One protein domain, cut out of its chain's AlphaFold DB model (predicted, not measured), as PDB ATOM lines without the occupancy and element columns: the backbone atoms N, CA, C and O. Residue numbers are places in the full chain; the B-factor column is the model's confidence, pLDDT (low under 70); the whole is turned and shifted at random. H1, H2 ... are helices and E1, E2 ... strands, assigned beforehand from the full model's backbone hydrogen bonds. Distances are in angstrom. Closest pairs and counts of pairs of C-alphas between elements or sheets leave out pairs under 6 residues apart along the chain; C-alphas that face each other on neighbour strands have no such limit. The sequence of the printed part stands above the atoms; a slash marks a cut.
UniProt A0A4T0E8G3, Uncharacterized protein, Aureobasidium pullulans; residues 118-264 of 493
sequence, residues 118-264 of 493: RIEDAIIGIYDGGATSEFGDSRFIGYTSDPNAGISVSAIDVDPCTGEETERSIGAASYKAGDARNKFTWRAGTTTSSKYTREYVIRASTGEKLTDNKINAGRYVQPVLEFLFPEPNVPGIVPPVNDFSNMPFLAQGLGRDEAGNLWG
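AT A GLANCE: This is residues 118 to 264 of the 493 residues of an uncharacterized protein of Aureobasidium pullulans (UniProt A0A4T0E8G3). What shape does the backbone make? Two sheets, E4-E3-E6-E7 and E5-E2-E1-E8, lie partly face to face as a sandwich with their strands crossed at 59 degrees, and a small hairpin of E9 and E10, with the short helix H1 beside it, sits past the end of E3 at Val 158. Long loops, residues 205 to 218 and 229 to 247, reach away from the sandwich toward opposite ends of the longest axis. What is it made of, and how large is it? The printed part has 147 residues with ten named strands and one named helix, in the order E1 to E8, H1, E9, E10; it is mostly strand, though 63 of the 147 printed residues, under half, are in named elements. The sheet E4-E3-E6-E7 and the pair E9-E10 are antiparallel, while E5-E2-E1-E8 is mixed. The whole is only just compact, close to loose, with a radius of gyration of the C-alphas of 17.5 A, and flat, spanning 54 by 47 by 19 A.

HOW THE PARTS SIT: How is the more twisted sheet built? Its order is E4, residues 165 to 173, E3, residues 151 to 158, E6, residues 199 to 204, and E7, residues 219 to 223; it is strongly twisted, its C-alphas lying up to 6.0 A off the best plane, and E4 bends by 54 degrees at residue 170. Its neighbours are antiparallel, with these atoms within hydrogen-bond range: N 155 and O 168 at 2.8 A for the hairpin E3 and E4, N 154 and O 201 at 2.9 A for E3 and E6, N 202 and O 220 at 2.8 A for the hairpin E6 and E7. How is the other sheet built? Its order is E5, residues 183 to 188, E2, residues 138 to 144, E1, residues 118 to 125, and E8, residues 226 to 228. E5 and E2 are antiparallel, with N 140 and O 186 at 2.9 A, as are the hairpin E1 and E2, with N 139 and O 123 at 2.8 A; E1 and E8 are parallel at 33 degrees, with N 228 and O 124 at 2.8 A. How do the two sheets stand? They form a sandwich, two sheets face to face: the parts that face each other are 9.3 A centre to centre and their best planes 7 degrees apart. The closest C-alphas of E4 and E5, those of Ala 173 and Trp 186, are 5.2 A apart. What lies near residue 158? H1, residues 248 to 251, only grazes the sheet E4-E3-E6-E7 with its residues 248 to 249, and it is too short for any O i to N i+4 pair; its one O i to N i+3 pair is within range. E9, residues 253 to 256, and E10, residues 262 to 264, form a hairpin, with N 254 and O 263 at 2.8 A; the closest C-alphas of E3 and E9, those of Val 158 and Leu 254, are 6.2 A apart.

IN THESE COORDINATES: Where do the first and last elements lie? E1 begins at C-alpha 118, (-15.728, 0.741, 17.696), and E10 ends at C-alpha 264, (-21.801, -30.331, 12.451). Which strands are long? From first to last C-alpha E4 measures 23.3 A, E3 22.3 A, E1 20.6 A, E2 19.7 A, E6 17.0 A and E5 16.9 A. E4 begins at C-alpha 165, (-22.292, -16.775, 5.134).

THE WHOLE: How far does it reach? The two C-alphas farthest apart, those of Asp 212 and Gly 236, are 58.2 A apart. Which links are long, and is there a cut? The links E1 to E2, E6 to E7 and E8 to H1 are long, and the printed part has no cut. Where is confidence low? The mean pLDDT of the printed part is 85.9; residues 190 to 192 and 257 to 260 are under 70.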
ATOM      1  N   ARG A 118     -16.172   1.506  16.529       94.00
ATOM      2  CA  ARG A 118     -15.728   0.741  17.696       94.00
ATOM      3  C   ARG A 118     -16.942   0.253  18.451       94.00
ATOM      4  O   ARG A 118     -17.783   1.069  18.826       94.00
ATOM      5  N   ILE A 119     -17.008  -1.045  18.714       92.69
ATOM      6  CA  ILE A 119     -18.044  -1.613  19.571       92.69
ATOM      7  C   ILE A 119     -17.493  -1.744  20.988       92.69
ATOM      8  O   ILE A 119     -16.399  -2.256  21.197       92.69
ATOM      9  N   GLU A 120     -18.231  -1.205  21.951       90.62
ATOM     10  CA  GLU A 120     -17.941  -1.357  23.378       90.62
ATOM     11  C   GLU A 120     -18.685  -2.556  23.950       90.62
ATOM     12  O   GLU A 120     -18.166  -3.243  24.821       90.62
ATOM     13  N   ASP A 121     -19.898  -2.793  23.457       90.88
ATOM     14  CA  ASP A 121     -20.776  -3.808  24.006       90.88
ATOM     15  C   ASP A 121     -21.696  -4.390  22.929       90.88
ATOM     16  O   ASP A 121     -22.266  -3.655  22.113       90.88
ATOM     17  N   ALA A 122     -21.822  -5.712  22.941       92.00
ATOM     18  CA  ALA A 122     -22.650  -6.482  22.031       92.00
ATOM     19  C   ALA A 122     -23.242  -7.670  22.792       92.00
ATOM     20  O   ALA A 122     -22.538  -8.619  23.126       92.00
ATOM     21  N   ILE A 123     -24.541  -7.587  23.057       92.56
ATOM     22  CA  ILE A 123     -25.297  -8.550  23.854       92.56
ATOM     23  C   ILE A 123     -26.496  -9.005  23.038       92.56
ATOM     24  O   ILE A 123     -27.222  -8.176  22.480       92.56
ATOM     25  N   ILE A 124     -26.740 -10.312  23.002       92.81
ATOM     26  CA  ILE A 124     -27.938 -10.877  22.383       92.81
ATOM     27  C   ILE A 124     -28.900 -11.358  23.466       92.81
ATOM     28  O   ILE A 124     -28.587 -12.266  24.232       92.81
ATOM     29  N   GLY A 125     -30.087 -10.757  23.504       91.62
ATOM     30  CA  GLY A 125     -31.195 -11.195  24.345       91.62
ATOM     31  C   GLY A 125     -31.941 -12.362  23.705       91.62
ATOM     32  O   GLY A 125     -32.373 -12.272  22.550       91.62
ATOM     33  N   ILE A 126     -32.090 -13.459  24.443       90.75
ATOM     34  CA  ILE A 126     -32.794 -14.656  23.983       90.75
ATOM     35  C   ILE A 126     -34.242 -14.609  24.457       90.75
ATOM     36  O   ILE A 126     -34.518 -14.330  25.618       90.75
ATOM     37  N   TYR A 127     -35.163 -14.919  23.549       88.31
ATOM     38  CA  TYR A 127     -36.592 -14.991  23.815       88.31
ATOM     39  C   TYR A 127     -37.070 -16.445  23.767       88.31
ATOM     40  O   TYR A 127     -36.867 -17.132  22.763       88.31
ATOM     41  N   ASP A 128     -37.752 -16.888  24.823       85.56
ATOM     42  CA  ASP A 128     -38.354 -18.224  24.944       85.56
ATOM     43  C   ASP A 128     -39.895 -18.214  24.876       85.56
ATOM     44  O   ASP A 128     -40.517 -19.263  24.723       85.56
ATOM     45  N   GLY A 129     -40.527 -17.040  24.982       83.19
ATOM     46  CA  GLY A 129     -41.982 -16.890  25.048       83.19
ATOM     47  C   GLY A 129     -42.637 -17.462  26.303       83.19
ATOM     48  O   GLY A 129     -43.856 -17.648  26.318       83.19
ATOM     49  N   GLY A 130     -41.855 -17.733  27.349       84.31
ATOM     50  CA  GLY A 130     -42.358 -18.206  28.630       84.31
ATOM     51  C   GLY A 130     -43.136 -17.115  29.367       84.31
ATOM     52  O   GLY A 130     -42.637 -16.016  29.583       84.31
ATOM     53  N   ALA A 131     -44.358 -17.420  29.814       82.25
ATOM     54  CA  ALA A 131     -45.183 -16.467  30.570       82.25
ATOM     55  C   ALA A 131     -44.578 -16.081  31.938       82.25
ATOM     56  O   ALA A 131     -44.923 -15.044  32.500       82.25
ATOM     57  N   THR A 132     -43.687 -16.920  32.470       84.69
ATOM     58  CA  THR A 132     -42.977 -16.713  33.741       84.69
ATOM     59  C   THR A 132     -41.481 -16.439  33.546       84.69
ATOM     60  O   THR A 132     -40.690 -16.638  34.470       84.69
ATOM     61  N   SER A 133     -41.091 -16.025  32.340       86.81
ATOM     62  CA  SER A 133     -39.715 -15.696  31.979       86.81
ATOM     63  C   SER A 133     -39.574 -14.182  31.779       86.81
ATOM     64  O   SER A 133     -40.446 -13.534  31.200       86.81
ATOM     65  N   GLU A 134     -38.477 -13.608  32.262       88.00
ATOM     66  CA  GLU A 134     -37.997 -12.273  31.904       88.00
ATOM     67  C   GLU A 134     -36.799 -12.424  30.966       88.00
ATOM     68  O   GLU A 134     -35.955 -13.293  31.167       88.00
ATOM     69  N   PHE A 135     -36.729 -11.601  29.925       86.44
ATOM     70  CA  PHE A 135     -35.669 -11.650  28.921       86.44
ATOM     71  C   PHE A 135     -35.020 -10.277  28.764       86.44
ATOM     72  O   PHE A 135     -35.674  -9.240  28.880       86.44
ATOM     73  N   GLY A 136     -33.716 -10.283  28.492       87.06
ATOM     74  CA  GLY A 136     -32.947  -9.069  28.242       87.06
ATOM     75  C   GLY A 136     -33.135  -8.525  26.824       87.06
ATOM     76  O   GLY A 136     -33.493  -9.250  25.895       87.06
ATOM     77  N   ASP A 137     -32.827  -7.242  26.644       89.62
ATOM     78  CA  ASP A 137     -32.743  -6.636  25.315       89.62
ATOM     79  C   ASP A 137     -31.509  -7.144  24.563       89.62
ATOM     80  O   ASP A 137     -30.410  -7.212  25.121       89.62
ATOM     81  N   SER A 138     -31.652  -7.354  23.254       90.50
ATOM     82  CA  SER A 138     -30.483  -7.354  22.375       90.50
ATOM     83  C   SER A 138     -29.947  -5.928  22.257       90.50
ATOM     84  O   SER A 138     -30.718  -4.982  22.071       90.50
ATOM     85  N   ARG A 139     -28.628  -5.754  22.364       92.25
ATOM     86  CA  ARG A 139     -27.989  -4.443  22.466       92.25
ATOM     87  C   ARG A 139     -26.647  -4.403  21.747       92.25
ATOM     88  O   ARG A 139     -25.782  -5.225  22.005       92.25
ATOM     89  N   PHE A 140     -26.452  -3.364  20.939       93.12
ATOM     90  CA  PHE A 140     -25.144  -2.972  20.416       93.12
ATOM     91  C   PHE A 140     -24.867  -1.522  20.812       93.12
ATOM     92  O   PHE A 140     -25.635  -0.614  20.476       93.12
ATOM     93  N   ILE A 141     -23.774  -1.301  21.538       93.50
ATOM     94  CA  ILE A 141     -23.295   0.026  21.918       93.50
ATOM     95  C   ILE A 141     -21.919   0.232  21.312       93.50
ATOM     96  O   ILE A 141     -20.994  -0.540  21.553       93.50
ATOM     97  N   GLY A 142     -21.765   1.331  20.588       94.38
ATOM     98  CA  GLY A 142     -20.487   1.684  20.005       94.38
ATOM     99  C   GLY A 142     -20.349   3.168  19.729       94.38
ATOM    100  O   GLY A 142     -21.174   3.992  20.136       94.38
ATOM    101  N   TYR A 143     -19.272   3.484  19.028       94.69
ATOM    102  CA  TYR A 143     -18.854   4.828  18.669       94.69
ATOM    103  C   TYR A 143     -18.444   4.860  17.203       94.69
ATOM    104  O   TYR A 143     -17.951   3.859  16.677       94.69
ATOM    105  N   THR A 144     -18.615   6.016  16.568       94.12
ATOM    106  CA  THR A 144     -18.140   6.267  15.206       94.12
ATOM    107  C   THR A 144     -17.126   7.407  15.165       94.12
ATOM    108  O   THR A 144     -17.197   8.368  15.934       94.12
ATOM    109  N   SER A 145     -16.184   7.359  14.227       95.12
ATOM    110  CA  SER A 145     -15.289   8.499  13.999       95.12
ATOM    111  C   SER A 145     -15.983   9.663  13.291       95.12
ATOM    112  O   SER A 145     -15.573  10.806  13.484       95.12
ATOM    113  N   ASP A 146     -17.045   9.406  12.530       93.19
ATOM    114  CA  ASP A 146     -17.860  10.442  11.891       93.19
ATOM    115  C   ASP A 146     -19.073  10.794  12.771       93.19
ATOM    116  O   ASP A 146     -19.880   9.904  13.072       93.19
ATOM    117  N   PRO A 147     -19.232  12.071  13.173       87.31
ATOM    118  CA  PRO A 147     -20.380  12.536  13.941       87.31
ATOM    119  C   PRO A 147     -21.695  12.546  13.160       87.31
ATOM    120  O   PRO A 147     -22.683  12.949  13.739       87.31
ATOM    121  N   ASN A 148     -21.741  12.166  11.884       86.75
ATOM    122  CA  ASN A 148     -22.958  12.115  11.068       86.75
ATOM    123  C   ASN A 148     -23.335  10.695  10.623       86.75
ATOM    124  O   ASN A 148     -24.370  10.511   9.981       86.75
ATOM    125  N   ALA A 149     -22.519   9.690  10.948       89.75
ATOM    126  CA  ALA A 149     -22.763   8.319  10.524       89.75
ATOM    127  C   ALA A 149     -23.872   7.654  11.357       89.75
ATOM    128  O   ALA A 149     -23.777   7.535  12.580       89.75
ATOM    129  N   GLY A 150     -24.915   7.175  10.681       90.94
ATOM    130  CA  GLY A 150     -25.781   6.130  11.222       90.94
ATOM    131  C   GLY A 150     -25.118   4.760  11.085       90.94
ATOM    132  O   GLY A 150     -24.114   4.619  10.383       90.94
ATOM    133  N   ILE A 151     -25.688   3.747  11.730       93.00
ATOM    134  CA  ILE A 151     -25.255   2.356  11.610       93.00
ATOM    135  C   ILE A 151     -26.417   1.424  11.283       93.00
ATOM    136  O   ILE A 151     -27.550   1.655  11.707       93.00
ATOM    137  N   SER A 152     -26.126   0.343  10.568       92.75
ATOM    138  CA  SER A 152     -26.968  -0.851  10.488       92.75
ATOM    139  C   SER A 152     -26.312  -2.012  11.231       92.75
ATOM    140  O   SER A 152     -25.093  -2.050  11.377       92.75
ATOM    141  N   VAL A 153     -27.131  -2.945  11.713       91.75
ATOM    142  CA  VAL A 153     -26.729  -4.187  12.376       91.75
ATOM    143  C   VAL A 153     -27.352  -5.347  11.608       91.75
ATOM    144  O   VAL A 153     -28.574  -5.378  11.426       91.75
ATOM    145  N   SER A 154     -26.531  -6.312  11.203       88.62
ATOM    146  CA  SER A 154     -26.971  -7.560  10.575       88.62
ATOM    147  C   SER A 154     -26.364  -8.765  11.290       88.62
ATOM    148  O   SER A 154     -25.222  -8.721  11.742       88.62
ATOM    149  N   ALA A 155     -27.132  -9.845  11.378       90.19
ATOM    150  CA  ALA A 155     -26.655 -11.165  11.762       90.19
ATOM    151  C   ALA A 155     -25.976 -11.822  10.556       90.19
ATOM    152  O   ALA A 155     -26.496 -11.724   9.444       90.19
ATOM    153  N   ILE A 156     -24.850 -12.494  10.780       85.38
ATOM    154  CA  ILE A 156     -24.188 -13.349   9.794       85.38
ATOM    155  C   ILE A 156     -24.664 -14.783  10.035       85.38
ATOM    156  O   ILE A 156     -24.232 -15.438  10.980       85.38
ATOM    157  N   ASP A 157     -25.611 -15.257   9.235       84.56
ATOM    158  CA  ASP A 157     -26.115 -16.628   9.292       84.56
ATOM    159  C   ASP A 157     -25.202 -17.541   8.450       84.56
ATOM    160  O   ASP A 157     -24.836 -17.192   7.329       84.56
ATOM    161  N   VAL A 158     -24.848 -18.716   8.981       82.62
ATOM    162  CA  VAL A 158     -23.941 -19.680   8.332       82.62
ATOM    163  C   VAL A 158     -24.734 -20.887   7.844       82.62
ATOM    164  O   VAL A 158     -25.493 -21.482   8.615       82.62
ATOM    165  N   ASP A 159     -24.541 -21.279   6.587       84.62
ATOM    166  CA  ASP A 159     -25.102 -22.519   6.061       84.62
ATOM    167  C   ASP A 159     -24.408 -23.738   6.707       84.62
ATOM    168  O   ASP A 159     -23.186 -23.895   6.605       84.62
ATOM    169  N   PRO A 160     -25.163 -24.651   7.345       83.75
ATOM    170  CA  PRO A 160     -24.596 -25.757   8.115       83.75
ATOM    171  C   PRO A 160     -23.977 -26.869   7.257       83.75
ATOM    172  O   PRO A 160     -23.410 -27.808   7.814       83.75
ATOM    173  N   CYS A 161     -24.079 -26.807   5.928       79.44
ATOM    174  CA  CYS A 161     -23.508 -27.782   5.005       79.44
ATOM    175  C   CYS A 161     -22.364 -27.235   4.157       79.44
ATOM    176  O   CYS A 161     -21.435 -27.991   3.855       79.44
ATOM    177  N   THR A 162     -22.426 -25.967   3.756       74.00
ATOM    178  CA  THR A 162     -21.408 -25.335   2.907       74.00
ATOM    179  C   THR A 162     -20.449 -24.459   3.700       74.00
ATOM    180  O   THR A 162     -19.288 -24.372   3.316       74.00
ATOM    181  N   GLY A 163     -20.892 -23.884   4.820       75.44
ATOM    182  CA  GLY A 163     -20.158 -22.846   5.549       75.44
ATOM    183  C   GLY A 163     -20.314 -21.456   4.927       75.44
ATOM    184  O   GLY A 163     -19.638 -20.526   5.350       75.44
ATOM    185  N   GLU A 164     -21.177 -21.298   3.916       74.25
ATOM    186  CA  GLU A 164     -21.429 -19.995   3.301       74.25
ATOM    187  C   GLU A 164     -22.166 -19.065   4.263       74.25
ATOM    188  O   GLU A 164     -23.129 -19.453   4.926       74.25
ATOM    189  N   GLU A 165     -21.716 -17.818   4.302       79.62
ATOM    190  CA  GLU A 165     -22.292 -16.775   5.134       79.62
ATOM    191  C   GLU A 165     -23.318 -15.955   4.353       79.62
ATOM    192  O   GLU A 165     -23.097 -15.545   3.211       79.62
ATOM    193  N   THR A 166     -24.444 -15.673   4.994       80.06
ATOM    194  CA  THR A 166     -25.469 -14.756   4.497       80.06
ATOM    195  C   THR A 166     -25.795 -13.736   5.566       80.06
ATOM    196  O   THR A 166     -25.674 -14.000   6.759       80.06
ATOM    197  N   GLU A 167     -26.217 -12.548   5.153       83.69
ATOM    198  CA  GLU A 167     -26.552 -11.499   6.101       83.69
ATOM    199  C   GLU A 167     -28.055 -11.306   6.218       83.69
ATOM    200  O   GLU A 167     -28.770 -11.135   5.228       83.69
ATOM    201  N   ARG A 168     -28.523 -11.242   7.459       88.00
ATOM    202  CA  ARG A 168     -29.902 -10.917   7.789       88.00
ATOM    203  C   ARG A 168     -29.941  -9.622   8.577       88.00
ATOM    204  O   ARG A 168     -29.372  -9.532   9.660       88.00
ATOM    205  N   SER A 169     -30.640  -8.625   8.041       85.88
ATOM    206  CA  SER A 169     -30.820  -7.337   8.712       85.88
ATOM    207  C   SER A 169     -31.535  -7.518  10.053       85.88
ATOM    208  O   SER A 169     -32.557  -8.202  10.135       85.88
ATOM    209  N   ILE A 170     -30.982  -6.901  11.095       87.56
ATOM    210  CA  ILE A 170     -31.500  -6.935  12.466       87.56
ATOM    211  C   ILE A 170     -32.043  -5.563  12.862       87.56
ATOM    212  O   ILE A 170     -33.078  -5.467  13.521       87.56
ATOM    213  N   GLY A 171     -31.383  -4.488  12.430       87.69
ATOM    214  CA  GLY A 171     -31.881  -3.138  12.638       87.69
ATOM    215  C   GLY A 171     -30.869  -2.057  12.291       87.69
ATOM    216  O   GLY A 171     -29.843  -2.307  11.668       87.69
ATOM    217  N   ALA A 172     -31.178  -0.829  12.694       91.25
ATOM    218  CA  ALA A 172     -30.321   0.328  12.495       91.25
ATOM    219  C   ALA A 172     -30.446   1.291  13.673       91.25
ATOM    220  O   ALA A 172     -31.483   1.346  14.337       91.25
ATOM    221  N   ALA A 173     -29.391   2.057  13.927       89.44
ATOM    222  CA  ALA A 173     -29.393   3.127  14.910       89.44
ATOM    223  C   ALA A 173     -28.639   4.337  14.368       89.44
ATOM    224  O   ALA A 173     -27.715   4.212  13.573       89.44
ATOM    225  N   SER A 174     -29.010   5.519  14.839       85.38
ATOM    226  CA  SER A 174     -28.219   6.724  14.616       85.38
ATOM    227  C   SER A 174     -27.354   7.007  15.837       85.38
ATOM    228  O   SER A 174     -27.647   6.566  16.954       85.38
ATOM    229  N   TYR A 175     -26.289   7.773  15.633       81.00
ATOM    230  CA  TYR A 175     -25.561   8.377  16.737       81.00
ATOM    231  C   TYR A 175     -26.476   9.327  17.529       81.00
ATOM    232  O   TYR A 175     -27.463   9.875  17.023       81.00
ATOM    233  N   LYS A 176     -26.134   9.551  18.795       78.88
ATOM    234  CA  LYS A 176     -26.799  10.546  19.627       78.88
ATOM    235  C   LYS A 176     -26.379  11.947  19.174       78.88
ATOM    236  O   LYS A 176     -25.259  12.373  19.450       78.88
ATOM    237  N   ALA A 177     -27.285  12.663  18.509       73.62
ATOM    238  CA  ALA A 177     -27.044  14.029  18.048       73.62
ATOM    239  C   ALA A 177     -26.515  14.934  19.177       73.62
ATOM    240  O   ALA A 177     -27.076  14.972  20.273       73.62
ATOM    241  N   GLY A 178     -25.414  15.642  18.909       73.44
ATOM    242  CA  GLY A 178     -24.746  16.520  19.878       73.44
ATOM    243  C   GLY A 178     -23.894  15.813  20.944       73.44
ATOM    244  O   GLY A 178     -23.298  16.495  21.774       73.44
ATOM    245  N   ASP A 179     -23.796  14.477  20.947       82.69
ATOM    246  CA  ASP A 179     -22.852  13.758  21.810       82.69
ATOM    247  C   ASP A 179     -21.442  13.828  21.212       82.69
ATOM    248  O   ASP A 179     -21.177  13.255  20.158       82.69
ATOM    249  N   ALA A 180     -20.515  14.488  21.911       83.31
ATOM    250  CA  ALA A 180     -19.125  14.658  21.474       83.31
ATOM    251  C   ALA A 180     -18.357  13.334  21.271       83.31
ATOM    252  O   ALA A 180     -17.268  13.331  20.699       83.31
ATOM    253  N   ARG A 181     -18.905  12.213  21.758       87.31
ATOM    254  CA  ARG A 181     -18.334  10.870  21.615       87.31
ATOM    255  C   ARG A 181     -18.783  10.156  20.345       87.31
ATOM    256  O   ARG A 181     -18.220   9.108  20.051       87.31
ATOM    257  N   ASN A 182     -19.799  10.665  19.642       90.75
ATOM    258  CA  ASN A 182     -20.457   9.985  18.519       90.75
ATOM    259  C   ASN A 182     -20.970   8.588  18.902       90.75
ATOM    260  O   ASN A 182     -20.811   7.607  18.178       90.75
ATOM    261  N   LYS A 183     -21.546   8.488  20.103       93.81
ATOM    262  CA  LYS A 183     -22.071   7.230  20.629       93.81
ATOM    263  C   LYS A 183     -23.355   6.851  19.897       93.81
ATOM    264  O   LYS A 183     -24.265   7.675  19.809       93.81
ATOM    265  N   PHE A 184     -23.472   5.597  19.476       92.81
ATOM    266  CA  PHE A 184     -24.741   5.003  19.066       92.81
ATOM    267  C   PHE A 184     -25.180   3.926  20.057       92.81
ATOM    268  O   PHE A 184     -24.396   3.362  20.828       92.81
ATOM    269  N   THR A 185     -26.476   3.651  20.071       93.31
ATOM    270  CA  THR A 185     -27.050   2.544  20.829       93.31
ATOM    271  C   THR A 185     -28.195   1.983  20.018       93.31
ATOM    272  O   THR A 185     -29.208   2.653  19.831       93.31
ATOM    273  N   TRP A 186     -28.023   0.758  19.540       92.31
ATOM    274  CA  TRP A 186     -29.130  -0.038  19.050       92.31
ATOM    275  C   TRP A 186     -29.599  -0.948  20.183       92.31
ATOM    276  O   TRP A 186     -28.782  -1.590  20.848       92.31
ATOM    277  N   ARG A 187     -30.907  -0.973  20.423       90.50
ATOM    278  CA  ARG A 187     -31.556  -1.879  21.370       90.50
ATOM    279  C   ARG A 187     -32.840  -2.406  20.760       90.50
ATOM    280  O   ARG A 187     -33.595  -1.631  20.174       90.50
ATOM    281  N   ALA A 188     -33.098  -3.689  20.956       83.75
ATOM    282  CA  ALA A 188     -34.368  -4.308  20.629       83.75
ATOM    283  C   ALA A 188     -34.792  -5.241  21.766       83.75
ATOM    284  O   ALA A 188     -34.110  -6.228  22.047       83.75
ATOM    285  N   GLY A 189     -35.931  -4.927  22.385       75.50
ATOM    286  CA  GLY A 189     -36.641  -5.859  23.254       75.50
ATOM    287  C   GLY A 189     -37.307  -6.908  22.378       75.50
ATOM    288  O   GLY A 189     -38.256  -6.615  21.649       75.50
ATOM    289  N   THR A 190     -36.759  -8.116  22.366       66.94
ATOM    290  CA  THR A 190     -37.233  -9.176  21.481       66.94
ATOM    291  C   THR A 190     -38.417  -9.888  22.127       66.94
ATOM    292  O   THR A 190     -38.238 -10.623  23.084       66.94
ATOM    293  N   THR A 191     -39.626  -9.711  21.588       68.25
ATOM    294  CA  THR A 191     -40.838 -10.434  22.032       68.25
ATOM    295  C   THR A 191     -41.225 -11.575  21.085       68.25
ATOM    296  O   THR A 191     -42.360 -12.049  21.095       68.25
ATOM    297  N   THR A 192     -40.324 -11.965  20.185       68.81
ATOM    298  CA  THR A 192     -40.563 -12.977  19.155       68.81
ATOM    299  C   THR A 192     -39.360 -13.898  19.030       68.81
ATOM    300  O   THR A 192     -38.212 -13.456  19.021       68.81
ATOM    301  N   SER A 193     -39.616 -15.201  18.894       72.56
ATOM    302  CA  SER A 193     -38.537 -16.166  18.678       72.56
ATOM    303  C   SER A 193     -37.793 -15.822  17.388       72.56
ATOM    304  O   SER A 193     -38.409 -15.559  16.353       72.56
ATOM    305  N   SER A 194     -36.468 -15.787  17.475       80.25
ATOM    306  CA  SER A 194     -35.571 -15.410  16.386       80.25
ATOM    307  C   SER A 194     -34.428 -16.413  16.280       80.25
ATOM    308  O   SER A 194     -34.099 -17.092  17.248       80.25
ATOM    309  N   LYS A 195     -33.804 -16.502  15.101       87.88
ATOM    310  CA  LYS A 195     -32.540 -17.231  14.952       87.88
ATOM    311  C   LYS A 195     -31.379 -16.341  15.378       87.88
ATOM    312  O   LYS A 195     -31.254 -15.210  14.901       87.88
ATOM    313  N   TYR A 196     -30.557 -16.869  16.275       91.25
ATOM    314  CA  TYR A 196     -29.383 -16.210  16.830       91.25
ATOM    315  C   TYR A 196     -28.126 -16.768  16.181       91.25
ATOM    316  O   TYR A 196     -28.028 -17.970  15.932       91.25
ATOM    317  N   THR A 197     -27.157 -15.903  15.938       91.06
ATOM    318  CA  THR A 197     -25.884 -16.292  15.336       91.06
ATOM    319  C   THR A 197     -24.721 -15.924  16.248       91.06
ATOM    320  O   THR A 197     -24.887 -15.187  17.219       91.06
ATOM    321  N   ARG A 198     -23.542 -16.461  15.937       87.56
ATOM    322  CA  ARG A 198     -22.294 -16.096  16.593       87.56
ATOM    323  C   ARG A 198     -21.821 -14.719  16.146       87.56
ATOM    324  O   ARG A 198     -21.361 -13.964  16.990       87.56
ATOM    325  N   GLU A 199     -21.912 -14.393  14.859       88.81
ATOM    326  CA  GLU A 199     -21.259 -13.206  14.299       88.81
ATOM    327  C   GLU A 199     -22.248 -12.170  13.790       88.81
ATOM    328  O   GLU A 199     -23.263 -12.483  13.170       88.81
ATOM    329  N   TYR A 200     -21.938 -10.908  14.061       92.44
ATOM    330  CA  TYR A 200     -22.732  -9.774  13.618       92.44
ATOM    331  C   TYR A 200     -21.836  -8.776  12.907       92.44
ATOM    332  O   TYR A 200     -20.691  -8.552  13.305       92.44
ATOM    333  N   VAL A 201     -22.393  -8.145  11.879       92.12
ATOM    334  CA  VAL A 201     -21.751  -7.067  11.136       92.12
ATOM    335  C   VAL A 201     -22.485  -5.757  11.383       92.12
ATOM    336  O   VAL A 201     -23.713  -5.674  11.300       92.12
ATOM    337  N   ILE A 202     -21.711  -4.723  11.687       93.69
ATOM    338  CA  ILE A 202     -22.166  -3.349  11.829       93.69
ATOM    339  C   ILE A 202     -21.609  -2.554  10.652       93.69
ATOM    340  O   ILE A 202     -20.409  -2.620  10.380       93.69
ATOM    341  N   ARG A 203     -22.460  -1.792   9.958       91.88
ATOM    342  CA  ARG A 203     -22.031  -0.930   8.846       91.88
ATOM    343  C   ARG A 203     -22.392   0.521   9.067       91.88
ATOM    344  O   ARG A 203     -23.509   0.817   9.475       91.88
ATOM    345  N   ALA A 204     -21.472   1.421   8.746       89.75
ATOM    346  CA  ALA A 204     -21.720   2.855   8.751       89.75
ATOM    347  C   ALA A 204     -22.514   3.270   7.505       89.75
ATOM    348  O   ALA A 204     -22.217   2.852   6.387       89.75
ATOM    349  N   SER A 205     -23.474   4.180   7.674       88.75
ATOM    350  CA  SER A 205     -24.288   4.725   6.578       88.75
ATOM    351  C   SER A 205     -23.478   5.531   5.557       88.75
ATOM    352  O   SER A 205     -23.970   5.828   4.474       88.75
ATOM    353  N   THR A 206     -22.245   5.907   5.898       86.12
ATOM    354  CA  THR A 206     -21.319   6.625   5.012       86.12
ATOM    355  C   THR A 206     -20.692   5.729   3.945       86.12
ATOM    356  O   THR A 206     -20.028   6.249   3.053       86.12
ATOM    357  N   GLY A 207     -20.877   4.408   4.043       81.88
ATOM    358  CA  GLY A 207     -20.277   3.417   3.155       81.88
ATOM    359  C   GLY A 207     -18.964   2.844   3.684       81.88
ATOM    360  O   GLY A 207     -18.330   3.402   4.587       81.88
ATOM    361  N   GLU A 208     -18.579   1.709   3.103       82.81
ATOM    362  CA  GLU A 208     -17.319   1.026   3.388       82.81
ATOM    363  C   GLU A 208     -16.180   1.553   2.518       82.81
ATOM    364  O   GLU A 208     -16.387   1.980   1.379       82.81
ATOM    365  N   LYS A 209     -14.959   1.517   3.053       81.69
ATOM    366  CA  LYS A 209     -13.755   1.889   2.316       81.69
ATOM    367  C   LYS A 209     -12.529   1.189   2.889       81.69
ATOM    368  O   LYS A 209     -12.194   1.364   4.059       81.69
ATOM    369  N   LEU A 210     -11.809   0.478   2.028       81.69
ATOM    370  CA  LEU A 210     -10.527  -0.117   2.385       81.69
ATOM    371  C   LEU A 210      -9.458   0.974   2.536       81.69
ATOM    372  O   LEU A 210      -9.299   1.825   1.657       81.69
ATOM    373  N   THR A 211      -8.729   0.951   3.647       82.69
ATOM    374  CA  THR A 211      -7.681   1.934   3.947       82.69
ATOM    375  C   THR A 211      -6.331   1.534   3.342       82.69
ATOM    376  O   THR A 211      -6.140   0.401   2.887       82.69
ATOM    377  N   ASP A 212      -5.346   2.437   3.385       80.50
ATOM    378  CA  ASP A 212      -3.971   2.130   2.958       80.50
ATOM    379  C   ASP A 212      -3.363   1.005   3.814       80.50
ATOM    380  O   ASP A 212      -2.568   0.195   3.332       80.50
ATOM    381  N   ASN A 213      -3.807   0.919   5.070       79.88
ATOM    382  CA  ASN A 213      -3.448  -0.110   6.038       79.88
ATOM    383  C   ASN A 213      -4.214  -1.432   5.868       79.88
ATOM    384  O   ASN A 213      -3.996  -2.336   6.665       79.88
ATOM    385  N   LYS A 214      -5.085  -1.547   4.857       79.31
ATOM    386  CA  LYS A 214      -5.921  -2.729   4.576       79.31
ATOM    387  C   LYS A 214      -7.010  -3.030   5.614       79.31
ATOM    388  O   LYS A 214      -7.584  -4.108   5.575       79.31
ATOM    389  N   ILE A 215      -7.370  -2.049   6.442       79.56
ATOM    390  CA  ILE A 215      -8.545  -2.124   7.326       79.56
ATOM    391  C   ILE A 215      -9.798  -1.793   6.516       79.56
ATOM    392  O   ILE A 215      -9.784  -0.828   5.745       79.56
ATOM    393  N   ASN A 216     -10.887  -2.542   6.703       77.50
ATOM    394  CA  ASN A 216     -12.149  -2.248   6.028       77.50
ATOM    395  C   ASN A 216     -12.980  -1.246   6.843       77.50
ATOM    396  O   ASN A 216     -13.829  -1.611   7.654       77.50
ATOM    397  N   ALA A 217     -12.713   0.047   6.659       87.75
ATOM    398  CA  ALA A 217     -13.453   1.081   7.366       87.75
ATOM    399  C   ALA A 217     -14.917   1.112   6.910       87.75
ATOM    400  O   ALA A 217     -15.238   0.799   5.770       87.75
ATOM    401  N   GLY A 218     -15.815   1.522   7.797       88.31
ATOM    402  CA  GLY A 218     -17.259   1.515   7.574       88.31
ATOM    403  C   GLY A 218     -17.908   0.158   7.829       88.31
ATOM    404  O   GLY A 218     -19.133   0.097   7.836       88.31
ATOM    405  N   ARG A 219     -17.118  -0.888   8.102       89.00
ATOM    406  CA  ARG A 219     -17.559  -2.228   8.491       89.00
ATOM    407  C   ARG A 219     -16.919  -2.613   9.820       89.00
ATOM    408  O   ARG A 219     -15.761  -2.292  10.066       89.00
ATOM    409  N   TYR A 220     -17.671  -3.298  10.671       90.81
ATOM    410  CA  TYR A 220     -17.146  -3.918  11.879       90.81
ATOM    411  C   TYR A 220     -17.818  -5.269  12.093       90.81
ATOM    412  O   TYR A 220     -19.036  -5.320  12.256       90.81
ATOM    413  N   VAL A 221     -17.045  -6.351  12.086       87.81
ATOM    414  CA  VAL A 221     -17.534  -7.707  12.369       87.81
ATOM    415  C   VAL A 221     -17.018  -8.162  13.715       87.81
ATOM    416  O   VAL A 221     -15.854  -7.967  14.029       87.81
ATOM    417  N   GLN A 222     -17.860  -8.795  14.517       81.94
ATOM    418  CA  GLN A 222     -17.371  -9.477  15.709       81.94
ATOM    419  C   GLN A 222     -18.242 -10.672  16.069       81.94
ATOM    420  O   GLN A 222     -19.454 -10.652  15.808       81.94
ATOM    421  N   PRO A 223     -17.663 -11.669  16.753       84.19
ATOM    422  CA  PRO A 223     -18.458 -12.619  17.498       84.19
ATOM    423  C   PRO A 223     -19.123 -11.925  18.695       84.19
ATOM    424  O   PRO A 223     -18.492 -11.137  19.401       84.19
ATOM    425  N   VAL A 224     -20.383 -12.260  18.967       86.56
ATOM    426  CA  VAL A 224     -21.019 -11.958  20.250       86.56
ATOM    427  C   VAL A 224     -20.713 -13.090  21.219       86.56
ATOM    428  O   VAL A 224     -20.954 -14.261  20.930       86.56
ATOM    429  N   LEU A 225     -20.152 -12.728  22.370       82.56
ATOM    430  CA  LEU A 225     -19.748 -13.674  23.409       82.56
ATOM    431  C   LEU A 225     -20.710 -13.690  24.604       82.56
ATOM    432  O   LEU A 225     -20.577 -14.552  25.471       82.56
ATOM    433  N   GLU A 226     -21.678 -12.773  24.641       91.88
ATOM    434  CA  GLU A 226     -22.663 -12.663  25.712       91.88
ATOM    435  C   GLU A 226     -24.086 -12.856  25.174       91.88
ATOM    436  O   GLU A 226     -24.614 -12.051  24.401       91.88
ATOM    437  N   PHE A 227     -24.703 -13.951  25.611       91.62
ATOM    438  CA  PHE A 227     -26.089 -14.297  25.325       91.62
ATOM    439  C   PHE A 227     -26.875 -14.290  26.636       91.62
ATOM    440  O   PHE A 227     -26.576 -15.073  27.540       91.62
ATOM    441  N   LEU A 228     -27.879 -13.421  26.737       91.69
ATOM    442  CA  LEU A 228     -28.752 -13.341  27.905       91.69
ATOM    443  C   LEU A 228     -29.912 -14.311  27.727       91.69
ATOM    444  O   LEU A 228     -30.869 -14.026  27.002       91.69
ATOM    445  N   PHE A 229     -29.803 -15.466  28.376       91.25
ATOM    446  CA  PHE A 229     -30.916 -16.399  28.491       91.25
ATOM    447  C   PHE A 229     -32.002 -15.838  29.417       91.25
ATOM    448  O   PHE A 229     -31.682 -15.059  30.316       91.25
ATOM    449  N   PRO A 230     -33.274 -16.221  29.209       89.56
ATOM    450  CA  PRO A 230     -34.351 -15.793  30.083       89.56
ATOM    451  C   PRO A 230     -34.148 -16.247  31.530       89.56
ATOM    452  O   PRO A 230     -33.620 -17.327  31.796       89.56
ATOM    453  N   GLU A 231     -34.624 -15.437  32.465       90.69
ATOM    454  CA  GLU A 231     -34.571 -15.691  33.902       90.69
ATOM    455  C   GLU A 231     -35.991 -15.802  34.478       90.69
ATOM    456  O   GLU A 231     -36.940 -15.252  33.913       90.69
ATOM    457  N   PRO A 232     -36.196 -16.530  35.590       91.38
ATOM    458  CA  PRO A 232     -37.517 -16.643  36.198       91.38
ATOM    459  C   PRO A 232     -37.991 -15.291  36.752       91.38
ATOM    460  O   PRO A 232     -37.368 -14.732  37.653       91.38
ATOM    461  N   ASN A 233     -39.143 -14.806  36.284       88.88
ATOM    462  CA  ASN A 233     -39.722 -13.537  36.755       88.88
ATOM    463  C   ASN A 233     -40.620 -13.692  38.002       88.88
ATOM    464  O   ASN A 233     -41.061 -12.703  38.591       88.88
ATOM    465  N   VAL A 234     -40.879 -14.934  38.427       89.06
ATOM    466  CA  VAL A 234     -41.595 -15.263  39.666       89.06
ATOM    467  C   VAL A 234     -40.627 -15.924  40.650       89.06
ATOM    468  O   VAL A 234     -40.035 -16.954  40.326       89.06
ATOM    469  N   PRO A 235     -40.482 -15.410  41.884       90.31
ATOM    470  CA  PRO A 235     -39.634 -16.043  42.888       90.31
ATOM    471  C   PRO A 235     -40.045 -17.491  43.199       90.31
ATOM    472  O   PRO A 235     -41.218 -17.782  43.428       90.31
ATOM    473  N   GLY A 236     -39.061 -18.391  43.270       88.50
ATOM    474  CA  GLY A 236     -39.247 -19.781  43.705       88.50
ATOM    475  C   GLY A 236     -39.678 -20.774  42.619       88.50
ATOM    476  O   GLY A 236     -39.817 -21.957  42.928       88.50
ATOM    477  N   ILE A 237     -39.866 -20.338  41.368       90.31
ATOM    478  CA  ILE A 237     -40.093 -21.260  40.245       90.31
ATOM    479  C   ILE A 237     -38.778 -21.889  39.771       90.31
ATOM    480  O   ILE A 237     -37.686 -21.389  40.047       90.31
ATOM    481  N   VAL A 238     -38.883 -22.988  39.022       86.44
ATOM    482  CA  VAL A 238     -37.738 -23.570  38.313       86.44
ATOM    483  C   VAL A 238     -37.312 -22.603  37.198       86.44
ATOM    484  O   VAL A 238     -38.183 -22.198  36.424       86.44
ATOM    485  N   PRO A 239     -36.021 -22.228  37.092       88.31
ATOM    486  CA  PRO A 239     -35.538 -21.403  35.989       88.31
ATOM    487  C   PRO A 239     -35.878 -22.021  34.626       88.31
ATOM    488  O   PRO A 239     -35.854 -23.253  34.500       88.31
ATOM    489  N   PRO A 240     -36.184 -21.202  33.604       86.25
ATOM    490  CA  PRO A 240     -36.409 -21.711  32.261       86.25
ATOM    491  C   PRO A 240     -35.149 -22.420  31.746       86.25
ATOM    492  O   PRO A 240     -34.020 -22.130  32.148       86.25
ATOM    493  N   VAL A 241     -35.348 -23.401  30.871       86.81
ATOM    494  CA  VAL A 241     -34.233 -24.118  30.251       86.81
ATOM    495  C   VAL A 241     -33.536 -23.216  29.237       86.81
ATOM    496  O   VAL A 241     -34.190 -22.554  28.434       86.81
ATOM    497  N   ASN A 242     -32.204 -23.240  29.223       89.88
ATOM    498  CA  ASN A 242     -31.440 -22.554  28.187       89.88
ATOM    499  C   ASN A 242     -31.672 -23.252  26.841       89.88
ATOM    500  O   ASN A 242     -31.181 -24.360  26.606       89.88
ATOM    501  N   ASP A 243     -32.442 -22.613  25.962       87.38
ATOM    502  CA  ASP A 243     -32.766 -23.156  24.649       87.38
ATOM    503  C   ASP A 243     -31.711 -22.782  23.599       87.38
ATOM    504  O   ASP A 243     -31.662 -21.664  23.085       87.38
ATOM    505  N   PHE A 244     -30.885 -23.760  23.231       91.44
ATOM    506  CA  PHE A 244     -29.879 -23.615  22.177       91.44
ATOM    507  C   PHE A 244     -30.422 -23.943  20.774       91.44
ATOM    508  O   PHE A 244     -29.717 -23.764  19.783       91.44
ATOM    509  N   SER A 245     -31.666 -24.423  20.639       88.44
ATOM    510  CA  SER A 245     -32.236 -24.848  19.346       88.44
ATOM    511  C   SER A 245     -32.445 -23.687  18.364       88.44
ATOM    512  O   SER A 245     -32.510 -23.880  17.144       88.44
ATOM    513  N   ASN A 246     -32.493 -22.459  18.882       89.50
ATOM    514  CA  ASN A 246     -32.566 -21.229  18.100       89.50
ATOM    515  C   ASN A 246     -31.198 -20.632  17.747       89.50
ATOM    516  O   ASN A 246     -31.148 -19.543  17.179       89.50
ATOM    517  N   MET A 247     -30.108 -21.361  18.000       92.25
ATOM    518  CA  MET A 247     -28.747 -21.029  17.576       92.25
ATOM    519  C   MET A 247     -28.295 -22.000  16.472       92.25
ATOM    520  O   MET A 247     -27.709 -23.038  16.791       92.25
ATOM    521  N   PRO A 248     -28.555 -21.732  15.175       90.06
ATOM    522  CA  PRO A 248     -28.270 -22.682  14.093       90.06
ATOM    523  C   PRO A 248     -26.815 -23.156  14.054       90.06
ATOM    524  O   PRO A 248     -26.566 -24.335  13.826       90.06
ATOM    525  N   PHE A 249     -25.861 -22.288  14.394       88.44
ATOM    526  CA  PHE A 249     -24.443 -22.650  14.453       88.44
ATOM    527  C   PHE A 249     -24.117 -23.741  15.494       88.44
ATOM    528  O   PHE A 249     -23.147 -24.474  15.327       88.44
ATOM    529  N   LEU A 250     -24.933 -23.888  16.547       91.62
ATOM    530  CA  LEU A 250     -24.838 -24.989  17.518       91.62
ATOM    531  C   LEU A 250     -25.765 -26.149  17.152       91.62
ATOM    532  O   LEU A 250     -25.388 -27.313  17.267       91.62
ATOM    533  N   ALA A 251     -26.993 -25.830  16.742       91.38
ATOM    534  CA  ALA A 251     -28.055 -26.799  16.487       91.38
ATOM    535  C   ALA A 251     -27.885 -27.559  15.165       91.38
ATOM    536  O   ALA A 251     -28.435 -28.646  15.021       91.38
ATOM    537  N   GLN A 252     -27.157 -27.007  14.198       88.31
ATOM    538  CA  GLN A 252     -26.995 -27.566  12.854       88.31
ATOM    539  C   GLN A 252     -25.516 -27.669  12.462       88.31
ATOM    540  O   GLN A 252     -25.130 -28.665  11.852       88.31
ATOM    541  N   GLY A 253     -24.696 -26.701  12.878       87.56
ATOM    542  CA  GLY A 253     -23.252 -26.684  12.652       87.56
ATOM    543  C   GLY A 253     -22.773 -25.414  11.949       87.56
ATOM    544  O   GLY A 253     -23.560 -24.525  11.637       87.56
ATOM    545  N   LEU A 254     -21.468 -25.351  11.702       84.06
ATOM    546  CA  LEU A 254     -20.766 -24.250  11.033       84.06
ATOM    547  C   LEU A 254     -20.453 -24.553   9.560       84.06
ATOM    548  O   LEU A 254     -19.724 -23.802   8.919       84.06
ATOM    549  N   GLY A 255     -20.960 -25.662   9.019       83.00
ATOM    550  CA  GLY A 255     -20.660 -26.046   7.646       83.00
ATOM    551  C   GLY A 255     -19.235 -26.551   7.481       83.00
ATOM    552  O   GLY A 255     -18.664 -27.152   8.393       83.00
ATOM    553  N   ARG A 256     -18.685 -26.411   6.274       75.62
ATOM    554  CA  ARG A 256     -17.373 -26.967   5.943       75.62
ATOM    555  C   ARG A 256     -16.277 -25.931   6.094       75.62
ATOM    556  O   ARG A 256     -16.447 -24.795   5.675       75.62
ATOM    557  N   ASP A 257     -15.143 -26.345   6.645       66.12
ATOM    558  CA  ASP A 257     -13.938 -25.520   6.617       66.12
ATOM    559  C   ASP A 257     -13.237 -25.569   5.248       66.12
ATOM    560  O   ASP A 257     -13.614 -26.318   4.342       66.12
ATOM    561  N   GLU A 258     -12.172 -24.782   5.105       55.25
ATOM    562  CA  GLU A 258     -11.355 -24.709   3.888       55.25
ATOM    563  C   GLU A 258     -10.698 -26.047   3.504       55.25
ATOM    564  O   GLU A 258     -10.337 -26.262   2.344       55.25
ATOM    565  N   ALA A 259     -10.548 -26.969   4.462       56.94
ATOM    566  CA  ALA A 259     -10.054 -28.324   4.234       56.94
ATOM    567  C   ALA A 259     -11.182 -29.317   3.883       56.94
ATOM    568  O   ALA A 259     -10.912 -30.490   3.617       56.94
ATOM    569  N   GLY A 260     -12.436 -28.857   3.838       64.81
ATOM    570  CA  GLY A 260     -13.626 -29.641   3.523       64.81
ATOM    571  C   GLY A 260     -14.208 -30.412   4.710       64.81
ATOM    572  O   GLY A 260     -15.175 -31.165   4.519       64.81
ATOM    573  N   ASN A 261     -13.665 -30.248   5.922       75.31
ATOM    574  CA  ASN A 261     -14.181 -30.910   7.118       75.31
ATOM    575  C   ASN A 261     -15.523 -30.292   7.495       75.31
ATOM    576  O   ASN A 261     -15.630 -29.076   7.608       75.31
ATOM    577  N   LEU A 262     -16.537 -31.130   7.706       80.62
ATOM    578  CA  LEU A 262     -17.859 -30.683   8.132       80.62
ATOM    579  C   LEU A 262     -17.899 -30.521   9.656       80.62
ATOM    580  O   LEU A 262     -17.780 -31.502  10.392       80.62
ATOM    581  N   TRP A 263     -18.130 -29.297  10.110       86.88
ATOM    582  CA  TRP A 263     -18.355 -28.940  11.503       86.88
ATOM    583  C   TRP A 263     -19.859 -28.954  11.782       86.88
ATOM    584  O   TRP A 263     -20.557 -27.976  11.531       86.88
ATOM    585  N   GLY A 264     -20.369 -30.101  12.232       86.19
ATOM    586  CA  GLY A 264     -21.801 -30.331  12.451       86.19
ATOM    587  C   GLY A 264     -22.331 -29.852  13.806       86.19
ATOM    588  O   GLY A 264     -21.649 -29.156  14.557       86.19
TER     589      GLY A 264